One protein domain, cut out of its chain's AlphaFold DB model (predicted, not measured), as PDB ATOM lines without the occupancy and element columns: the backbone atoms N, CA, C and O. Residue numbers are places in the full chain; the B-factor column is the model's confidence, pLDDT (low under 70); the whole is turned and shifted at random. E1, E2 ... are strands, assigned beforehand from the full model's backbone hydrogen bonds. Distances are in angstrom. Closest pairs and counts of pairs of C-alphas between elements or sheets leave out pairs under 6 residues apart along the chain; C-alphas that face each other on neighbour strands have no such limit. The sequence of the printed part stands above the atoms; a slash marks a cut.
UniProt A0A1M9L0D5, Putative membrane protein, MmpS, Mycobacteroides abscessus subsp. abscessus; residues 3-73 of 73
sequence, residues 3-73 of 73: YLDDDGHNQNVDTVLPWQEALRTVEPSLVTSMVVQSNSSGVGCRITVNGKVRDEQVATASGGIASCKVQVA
ATOM      1  N   TYR A   3     -39.198   2.406  43.302       97.19
ATOM      2  CA  TYR A   3     -39.451   1.015  43.678       97.19
ATOM      3  C   TYR A   3     -40.717   0.474  43.014       97.19
ATOM      4  O   TYR A   3     -41.581   1.243  42.605       97.19
ATOM      5  N   LEU A   4     -40.801  -0.847  42.889       97.94
ATOM      6  CA  LEU A   4     -41.970  -1.561  42.385       97.94
ATOM      7  C   LEU A   4     -42.835  -1.998  43.574       97.94
ATOM      8  O   LEU A   4     -42.349  -2.756  44.420       97.94
ATOM      9  N   ASP A   5     -44.063  -1.496  43.668       96.69
ATOM     10  CA  ASP A   5     -44.996  -1.840  44.747       96.69
ATOM     11  C   ASP A   5     -45.640  -3.226  44.560       96.69
ATOM     12  O   ASP A   5     -45.326  -3.967  43.623       96.69
ATOM     13  N   ASP A   6     -46.501  -3.613  45.498       95.50
ATOM     14  CA  ASP A   6     -47.188  -4.903  45.505       95.50
ATOM     15  C   ASP A   6     -48.290  -5.052  44.451       95.50
ATOM     16  O   ASP A   6     -48.645  -6.187  44.127       95.50
ATOM     17  N   ASP A   7     -48.738  -3.949  43.853       94.69
ATOM     18  CA  ASP A   7     -49.623  -3.941  42.686       94.69
ATOM     19  C   ASP A   7     -48.838  -4.004  41.360       94.69
ATOM     20  O   ASP A   7     -49.421  -4.080  40.276       94.69
ATOM     21  N   GLY A   8     -47.502  -3.981  41.418       93.75
ATOM     22  CA  GLY A   8     -46.638  -3.987  40.243       93.75
ATOM     23  C   GLY A   8     -46.514  -2.622  39.561       93.75
ATOM     24  O   GLY A   8     -46.145  -2.555  38.383       93.75
ATOM     25  N   HIS A   9     -46.780  -1.526  40.272       96.69
ATOM     26  CA  HIS A   9     -46.580  -0.168  39.780       96.69
ATOM     27  C   HIS A   9     -45.242   0.414  40.243       96.69
ATOM     28  O   HIS A   9     -44.765   0.184  41.353       96.69
ATOM     29  N   ASN A  10     -44.620   1.207  39.366       97.12
ATOM     30  CA  ASN A  10     -43.422   1.953  39.735       97.12
ATOM     31  C   ASN A  10     -43.809   3.196  40.534       97.12
ATOM     32  O   ASN A  10     -44.466   4.098  40.011       97.12
ATOM     33  N   GLN A  11     -43.309   3.273  41.756       97.81
ATOM     34  CA  GLN A  11     -43.411   4.433  42.624       97.81
ATOM     35  C   GLN A  11     -42.115   5.232  42.557       97.81
ATOM     36  O   GLN A  11     -41.024   4.677  42.682       97.81
ATOM     37  N   ASN A  12     -42.229   6.547  42.365       96.50
ATOM     38  CA  ASN A  12     -41.101   7.474  42.391       96.50
ATOM     39  C   ASN A  12     -41.236   8.376  43.612       96.50
ATOM     40  O   ASN A  12     -42.239   9.067  43.768       96.50
ATOM     41  N   VAL A  13     -40.221   8.362  44.470       93.62
ATOM     42  CA  VAL A  13     -40.219   9.087  45.739       93.62
ATOM     43  C   VAL A  13     -39.015  10.013  45.802       93.62
ATOM     44  O   VAL A  13     -37.861   9.567  45.718       93.62
ATOM     45  N   ASP A  14     -39.296  11.294  46.013       91.75
ATOM     46  CA  ASP A  14     -38.313  12.292  46.415       91.75
ATOM     47  C   ASP A  14     -38.217  12.289  47.943       91.75
ATOM     48  O   ASP A  14     -39.131  12.711  48.647       91.75
ATOM     49  N   THR A  15     -37.121  11.746  48.469       88.75
ATOM     50  CA  THR A  15     -36.918  11.534  49.909       88.75
ATOM     51  C   THR A  15     -35.462  11.756  50.304       88.75
ATOM     52  O   THR A  15     -34.560  11.739  49.465       88.75
ATOM     53  N   VAL A  16     -35.232  11.908  51.607       88.88
ATOM     54  CA  VAL A  16     -33.912  11.804  52.238       88.88
ATOM     55  C   VAL A  16     -33.668  10.371  52.721       88.88
ATOM     56  O   VAL A  16     -34.615   9.636  53.003       88.88
ATOM     57  N   LEU A  17     -32.402   9.960  52.795       88.81
ATOM     58  CA  LEU A  17     -32.004   8.654  53.331       88.81
ATOM     59  C   LEU A  17     -31.665   8.754  54.834       88.81
ATOM     60  O   LEU A  17     -31.136   9.788  55.252       88.81
ATOM     61  N   PRO A  18     -31.892   7.689  55.633       90.88
ATOM     62  CA  PRO A  18     -32.448   6.393  55.232       90.88
ATOM     63  C   PRO A  18     -33.976   6.431  55.048       90.88
ATOM     64  O   PRO A  18     -34.688   7.051  55.830       90.88
ATOM     65  N   TRP A  19     -34.466   5.723  54.027       91.62
ATOM     66  CA  TRP A  19     -35.892   5.555  53.720       91.62
ATOM     67  C   TRP A  19     -36.268   4.069  53.741       91.62
ATOM     68  O   TRP A  19     -35.433   3.221  53.415       91.62
ATOM     69  N   GLN A  20     -37.508   3.759  54.118       95.00
ATOM     70  CA  GLN A  20     -38.031   2.395  54.191       95.00
ATOM     71  C   GLN A  20     -39.526   2.366  53.854       95.00
ATOM     72  O   GLN A  20     -40.261   3.242  54.300       95.00
ATOM     73  N   GLU A  21     -39.962   1.308  53.165       95.69
ATOM     74  CA  GLU A  21     -41.366   1.006  52.854       95.69
ATOM     75  C   GLU A  21     -41.680  -0.467  53.136       95.69
ATOM     76  O   GLU A  21     -40.785  -1.319  53.074       95.69
ATOM     77  N   ALA A  22     -42.935  -0.772  53.473       95.94
ATOM     78  CA  ALA A  22     -43.371  -2.124  53.801       95.94
ATOM     79  C   ALA A  22     -44.518  -2.570  52.889       95.94
ATOM     80  O   ALA A  22     -45.671  -2.217  53.112       95.94
ATOM     81  N   LEU A  23     -44.200  -3.426  51.916       94.69
ATOM     82  CA  LEU A  23     -45.178  -4.008  50.999       94.69
ATOM     83  C   LEU A  23     -45.835  -5.253  51.608       94.69
ATOM     84  O   LEU A  23     -45.160  -6.085  52.229       94.69
ATOM     85  N   ARG A  24     -47.151  -5.397  51.431       93.75
ATOM     86  CA  ARG A  24     -47.933  -6.538  51.928       93.75
ATOM     87  C   ARG A  24     -48.912  -6.993  50.861       93.75
ATOM     88  O   ARG A  24     -49.895  -6.319  50.617       93.75
ATOM     89  N   THR A  25     -48.697  -8.191  50.339       91.44
ATOM     90  CA  THR A  25     -49.593  -8.792  49.350       91.44
ATOM     91  C   THR A  25     -50.290 -10.032  49.907       91.44
ATOM     92  O   THR A  25     -49.770 -10.694  50.812       91.44
ATOM     93  N   VAL A  26     -51.464 -10.350  49.360       92.19
ATOM     94  CA  VAL A  26     -52.147 -11.645  49.539       92.19
ATOM     95  C   VAL A  26     -51.898 -12.594  48.366       92.19
ATOM     96  O   VAL A  26     -52.277 -13.763  48.438       92.19
ATOM     97  N   GLU A  27     -51.260 -12.104  47.301       92.94
ATOM     98  CA  GLU A  27     -50.918 -12.910  46.139       92.94
ATOM     99  C   GLU A  27     -49.869 -13.969  46.501       92.94
ATOM    100  O   GLU A  27     -48.982 -13.725  47.327       92.94
ATOM    101  N   PRO A  28     -49.922 -15.156  45.870       91.50
ATOM    102  CA  PRO A  28     -48.989 -16.244  46.157       91.50
ATOM    103  C   PRO A  28     -47.552 -15.917  45.736       91.50
ATOM    104  O   PRO A  28     -46.622 -16.614  46.130       91.50
ATOM    105  N   SER A  29     -47.358 -14.872  44.932       93.00
ATOM    106  CA  SER A  29     -46.045 -14.429  44.486       93.00
ATOM    107  C   SER A  29     -45.980 -12.915  44.361       93.00
ATOM    108  O   SER A  29     -46.961 -12.288  43.970       93.00
ATOM    109  N   LEU A  30     -44.799 -12.350  44.607       94.56
ATOM    110  CA  LEU A  30     -44.519 -10.924  44.454       94.56
ATOM    111  C   LEU A  30     -43.149 -10.721  43.819       94.56
ATOM    112  O   LEU A  30     -42.157 -11.298  44.265       94.56
ATOM    113  N   VAL A  31     -43.074  -9.845  42.824       96.00
ATOM    114  CA  VAL A  31     -41.806  -9.316  42.322       96.00
ATOM    115  C   VAL A  31     -41.713  -7.868  42.761       96.00
ATOM    116  O   VAL A  31     -42.607  -7.084  42.476       96.00
ATOM    117  N   THR A  32     -40.623  -7.509  43.431       97.12
ATOM    118  CA  THR A  32     -40.347  -6.119  43.800       97.12
ATOM    119  C   THR A  32     -38.879  -5.797  43.560       97.12
ATOM    120  O   THR A  32     -37.995  -6.659  43.640       97.12
ATOM    121  N   SER A  33     -38.618  -4.546  43.225       97.50
ATOM    122  CA  SER A  33     -37.285  -4.005  43.030       97.50
ATOM    123  C   SER A  33     -37.235  -2.584  43.552       97.50
ATOM    124  O   SER A  33     -38.257  -1.912  43.660       97.50
ATOM    125  N   MET A  34     -36.034  -2.115  43.862       96.19
ATOM    126  CA  MET A  34     -35.807  -0.710  44.152       96.19
ATOM    127  C   MET A  34     -34.479  -0.251  43.579       96.19
ATOM    128  O   MET A  34     -33.494  -0.989  43.595       96.19
ATOM    129  N   VAL A  35     -34.454   0.989  43.110       95.50
ATOM    130  CA  VAL A  35     -33.256   1.679  42.654       95.50
ATOM    131  C   VAL A  35     -33.124   2.979  43.428       95.50
ATOM    132  O   VAL A  35     -34.050   3.792  43.522       95.50
ATOM    133  N   VAL A  36     -31.936   3.186  43.979       94.06
ATOM    134  CA  VAL A  36     -31.567   4.410  44.671       94.06
ATOM    135  C   VAL A  36     -30.306   4.980  44.046       94.06
ATOM    136  O   VAL A  36     -29.324   4.277  43.822       94.06
ATOM    137  N   GLN A  37     -30.349   6.276  43.772       90.75
ATOM    138  CA  GLN A  37     -29.212   7.067  43.336       90.75
ATOM    139  C   GLN A  37     -28.991   8.149  44.386       90.75
ATOM    140  O   GLN A  37     -29.938   8.844  44.757       90.75
ATOM    141  N   SER A  38     -27.760   8.283  44.868       86.00
ATOM    142  CA  SER A  38     -27.372   9.378  45.758       86.00
ATOM    143  C   SER A  38     -26.235  10.175  45.140       86.00
ATOM    144  O   SER A  38     -25.327   9.602  44.547       86.00
ATOM    145  N   ASN A  39     -26.262  11.495  45.305       82.19
ATOM    146  CA  ASN A  39     -25.187  12.405  44.902       82.19
ATOM    147  C   ASN A  39     -24.109  12.594  45.989       82.19
ATOM    148  O   ASN A  39     -23.098  13.245  45.735       82.19
ATOM    149  N   SER A  40     -24.322  12.048  47.190       76.06
ATOM    150  CA  SER A  40     -23.396  12.133  48.322       76.06
ATOM    151  C   SER A  40     -22.270  11.086  48.230       76.06
ATOM    152  O   SER A  40     -21.925  10.601  47.153       76.06
ATOM    153  N   SER A  41     -21.701  10.706  49.377       73.06
ATOM    154  CA  SER A  41     -20.954   9.457  49.570       73.06
ATOM    155  C   SER A  41     -21.885   8.237  49.522       73.06
ATOM    156  O   SER A  41     -23.093   8.410  49.664       73.06
ATOM    157  N   GLY A  42     -21.310   7.046  49.318       84.25
ATOM    158  CA  GLY A  42     -21.972   5.793  48.931       84.25
ATOM    159  C   GLY A  42     -23.387   5.498  49.450       84.25
ATOM    160  O   GLY A  42     -23.791   5.896  50.539       84.25
ATOM    161  N   VAL A  43     -24.132   4.739  48.649       92.88
ATOM    162  CA  VAL A  43     -25.539   4.394  48.871       92.88
ATOM    163  C   VAL A  43     -25.738   2.886  48.853       92.88
ATOM    164  O   VAL A  43     -25.024   2.171  48.155       92.88
ATOM    165  N   GLY A  44     -26.722   2.392  49.596       94.19
ATOM    166  CA  GLY A  44     -27.114   0.990  49.554       94.19
ATOM    167  C   GLY A  44     -28.621   0.806  49.462       94.19
ATOM    168  O   GLY A  44     -29.393   1.726  49.731       94.19
ATOM    169  N   CYS A  45     -29.023  -0.399  49.087       96.00
ATOM    170  CA  CYS A  45     -30.396  -0.874  49.167       96.00
ATOM    171  C   CYS A  45     -30.413  -2.224  49.879       96.00
ATOM    172  O   CYS A  45     -29.431  -2.967  49.842       96.00
ATOM    173  N   ARG A  46     -31.535  -2.541  50.527       97.81
ATOM    174  CA  ARG A  46     -31.753  -3.831  51.178       97.81
ATOM    175  C   ARG A  46     -33.227  -4.197  51.126       97.81
ATOM    176  O   ARG A  46     -34.065  -3.395  51.526       97.81
ATOM    177  N   ILE A  47     -33.523  -5.426  50.711       97.69
ATOM    178  CA  ILE A  47     -34.867  -6.004  50.728       97.69
ATOM    179  C   ILE A  47     -34.895  -7.180  51.703       97.69
ATOM    180  O   ILE A  47     -34.098  -8.119  51.607       97.69
ATOM    181  N   THR A  48     -35.849  -7.147  52.633       97.62
ATOM    182  CA  THR A  48     -36.111  -8.240  53.574       97.62
ATOM    183  C   THR A  48     -37.482  -8.847  53.331       97.62
ATOM    184  O   THR A  48     -38.466  -8.119  53.246       97.62
ATOM    185  N   VAL A  49     -37.564 -10.176  53.309       95.38
ATOM    186  CA  VAL A  49     -38.824 -10.924  53.205       95.38
ATOM    187  C   VAL A  49     -38.953 -11.798  54.440       95.38
ATOM    188  O   VAL A  49     -38.073 -12.613  54.721       95.38
ATOM    189  N   ASN A  50     -40.031 -11.609  55.203       92.06
ATOM    190  CA  ASN A  50     -40.284 -12.328  56.458       92.06
ATOM    191  C   ASN A  50     -39.074 -12.303  57.415       92.06
ATOM    192  O   ASN A  50     -38.668 -13.325  57.966       92.06
ATOM    193  N   GLY A  51     -38.451 -11.126  57.558       94.06
ATOM    194  CA  GLY A  51     -37.297 -10.899  58.435       94.06
ATOM    195  C   GLY A  51     -35.951 -11.406  57.904       94.06
ATOM    196  O   GLY A  51     -34.938 -11.229  58.575       94.06
ATOM    197  N   LYS A  52     -35.901 -12.011  56.711       96.69
ATOM    198  CA  LYS A  52     -34.657 -12.490  56.089       96.69
ATOM    199  C   LYS A  52     -34.229 -11.563  54.961       96.69
ATOM    200  O   LYS A  52     -35.036 -11.262  54.084       96.69
ATOM    201  N   VAL A  53     -32.961 -11.148  54.956       98.00
ATOM    202  CA  VAL A  53     -32.374 -10.403  53.832       98.00
ATOM    203  C   VAL A  53     -32.406 -11.287  52.587       98.00
ATOM    204  O   VAL A  53     -31.992 -12.447  52.632       98.00
ATOM    205  N   ARG A  54     -32.955 -10.752  51.499       97.50
ATOM    206  CA  ARG A  54     -33.034 -11.430  50.200       97.50
ATOM    207  C   ARG A  54     -32.094 -10.822  49.178       97.50
ATOM    208  O   ARG A  54     -31.542 -11.560  48.374       97.50
ATOM    209  N   ASP A  55     -31.918  -9.510  49.241       98.19
ATOM    210  CA  ASP A  55     -30.959  -8.780  48.428       98.19
ATOM    211  C   ASP A  55     -30.466  -7.566  49.217       98.19
ATOM    212  O   ASP A  55     -31.243  -6.918  49.927       98.19
ATOM    213  N   GLU A  56     -29.173  -7.294  49.126       97.69
ATOM    214  CA  GLU A  56     -28.510  -6.145  49.729       97.69
ATOM    215  C   GLU A  56     -27.334  -5.759  48.840       97.69
ATOM    216  O   GLU A  56     -26.467  -6.579  48.543       97.69
ATOM    217  N   GLN A  57     -27.316  -4.504  48.402       96.12
ATOM    218  CA  GLN A  57     -26.275  -3.970  47.531       96.12
ATOM    219  C   GLN A  57     -25.777  -2.649  48.092       96.12
ATOM    220  O   GLN A  57     -26.558  -1.849  48.609       96.12
ATOM    221  N   VAL A  58     -24.477  -2.398  47.948       93.50
ATOM    222  CA  VAL A  58     -23.833  -1.160  48.389       93.50
ATOM    223  C   VAL A  58     -22.924  -0.643  47.282       93.50
ATOM    224  O   VAL A  58     -21.996  -1.321  46.850       93.50
ATOM    225  N   ALA A  59     -23.169   0.588  46.851       91.88
ATOM    226  CA  ALA A  59     -22.306   1.349  45.966       91.88
ATOM    227  C   ALA A  59     -21.515   2.357  46.802       91.88
ATOM    228  O   ALA A  59     -22.067   3.331  47.304       91.88
ATOM    229  N   THR A  60     -20.213   2.132  46.962       85.62
ATOM    230  CA  THR A  60     -19.348   2.953  47.828       85.62
ATOM    231  C   THR A  60     -18.845   4.237  47.163       85.62
ATOM    232  O   THR A  60     -18.418   5.157  47.860       85.62
ATOM    233  N   ALA A  61     -18.913   4.326  45.832       79.12
ATOM    234  CA  ALA A  61     -18.511   5.510  45.081       79.12
ATOM    235  C   ALA A  61     -19.476   6.688  45.301       79.12
ATOM    236  O   ALA A  61     -20.686   6.505  45.457       79.12
ATOM    237  N   SER A  62     -18.942   7.911  45.270       75.62
ATOM    238  CA  SER A  62     -19.756   9.129  45.216       75.62
ATOM    239  C   SER A  62     -20.593   9.150  43.940       75.62
ATOM    240  O   SER A  62     -20.074   8.821  42.872       75.62
ATOM    241  N   GLY A  63     -21.864   9.543  44.026       78.12
ATOM    242  CA  GLY A  63     -22.775   9.422  42.879       78.12
ATOM    243  C   GLY A  63     -23.285   7.992  42.646       78.12
ATOM    244  O   GLY A  63     -23.803   7.700  41.567       78.12
ATOM    245  N   GLY A  64     -23.083   7.089  43.612       87.44
ATOM    246  CA  GLY A  64     -23.396   5.671  43.491       87.44
ATOM    247  C   GLY A  64     -24.876   5.386  43.229       87.44
ATOM    248  O   GLY A  64     -25.769   6.107  43.682       87.44
ATOM    249  N   ILE A  65     -25.118   4.286  42.513       92.31
ATOM    250  CA  ILE A  65     -26.443   3.713  42.272       92.31
ATOM    251  C   ILE A  65     -26.461   2.322  42.899       92.31
ATOM    252  O   ILE A  65     -25.599   1.501  42.589       92.31
ATOM    253  N   ALA A  66     -27.447   2.050  43.749       95.12
ATOM    254  CA  ALA A  66     -27.724   0.709  44.255       95.12
ATOM    255  C   ALA A  66     -29.084   0.235  43.728       95.12
ATOM    256  O   ALA A  66     -30.046   1.006  43.680       95.12
ATOM    257  N   SER A  67     -29.147  -1.029  43.313       96.12
ATOM    258  CA  SER A  67     -30.342  -1.660  42.755       96.12
ATOM    259  C   SER A  67     -30.542  -3.015  43.409       96.12
ATOM    260  O   SER A  67     -29.634  -3.840  43.374       96.12
ATOM    261  N   CYS A  68     -31.713  -3.226  43.999       97.81
ATOM    262  CA  CYS A  68     -32.087  -4.474  44.648       97.81
ATOM    263  C   CYS A  68     -33.329  -5.046  43.973       97.81
ATOM    264  O   CYS A  68     -34.201  -4.295  43.526       97.81
ATOM    265  N   LYS A  69     -33.440  -6.370  43.916       97.62
ATOM    266  CA  LYS A  69     -34.593  -7.063  43.337       97.62
ATOM    267  C   LYS A  69     -34.808  -8.415  43.995       97.62
ATOM    268  O   LYS A  69     -33.867  -9.165  44.228       97.62
ATOM    269  N   VAL A  70     -36.067  -8.774  44.209       97.50
ATOM    270  CA  VAL A  70     -36.445 -10.103  44.684       97.50
ATOM    271  C   VAL A  70     -37.695 -10.596  43.968       97.50
ATOM    272  O   VAL A  70     -38.579  -9.821  43.611       97.50
ATOM    273  N   GLN A  71     -37.761 -11.910  43.792       95.50
ATOM    274  CA  GLN A  71     -38.994 -12.626  43.517       95.50
ATOM    275  C   GLN A  71     -39.324 -13.478  44.743       95.50
ATOM    276  O   GLN A  71     -38.492 -14.255  45.221       95.50
ATOM    277  N   VAL A  72     -40.520 -13.288  45.277       91.88
ATOM    278  CA  VAL A  72     -41.106 -14.072  46.358       91.88
ATOM    279  C   VAL A  72     -42.118 -15.017  45.732       91.88
ATOM    280  O   VAL A  72     -42.928 -14.590  44.911       91.88
ATOM    281  N   ALA A  73     -42.024 -16.289  46.097       85.19
ATOM    282  CA  ALA A  73     -42.919 -17.374  45.724       85.19
ATOM    283  C   ALA A  73     -43.035 -18.335  46.912       85.19
ATOM    284  O   ALA A  73     -42.129 -18.282  47.787       85.19
TER     285      ALA A  73
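Overview. This is residues 3 to 73 of the 73 residues of the protein "Putative membrane protein, MmpS" of Mycobacteroides abscessus subsp. abscessus (UniProt A0A1M9L0D5). Two long antiparallel strand pairs, E2 with E5 and the hairpin E3 and E4, run lengthwise, E3 and E4 packing on E5; short E1 and the looping residues 13 to 29 lie off to the side. The 71 printed residues hold five named strands, E1 to E5 in chain order, and no named helix: all strand, with 34 residues, under half, in them. It is compact, radius of gyration of the C-alphas 12.6 A, yet elongated, 39 by 23 by 14 A.

Along the chain. Find C-alpha 30 at (-44.519, -10.924, 44.454); E2 runs to 37, 23.6 A. E5, 65 to 72, ends at (-41.106, -14.072, 46.358). E3 is 43 to 49, E4 52 to 59, bending by 50 degrees at 55, and E1 10 to 12.

Arrangement. E2 and E5 are antiparallel: N 34 and O 68, 2.9 A. In the hairpin E3 and E4, also antiparallel, see N 45 and O 57, 2.9 A. The closest C-alphas of E3 and E5 are Gly 44 and Ala 66, 5.3 A. E1 pairs with no named strand; it is near E2.

Size, cuts and confidence. The printed part has no cut. The E1 to E2 link is long. No printed residue is under 70 in pLDDT.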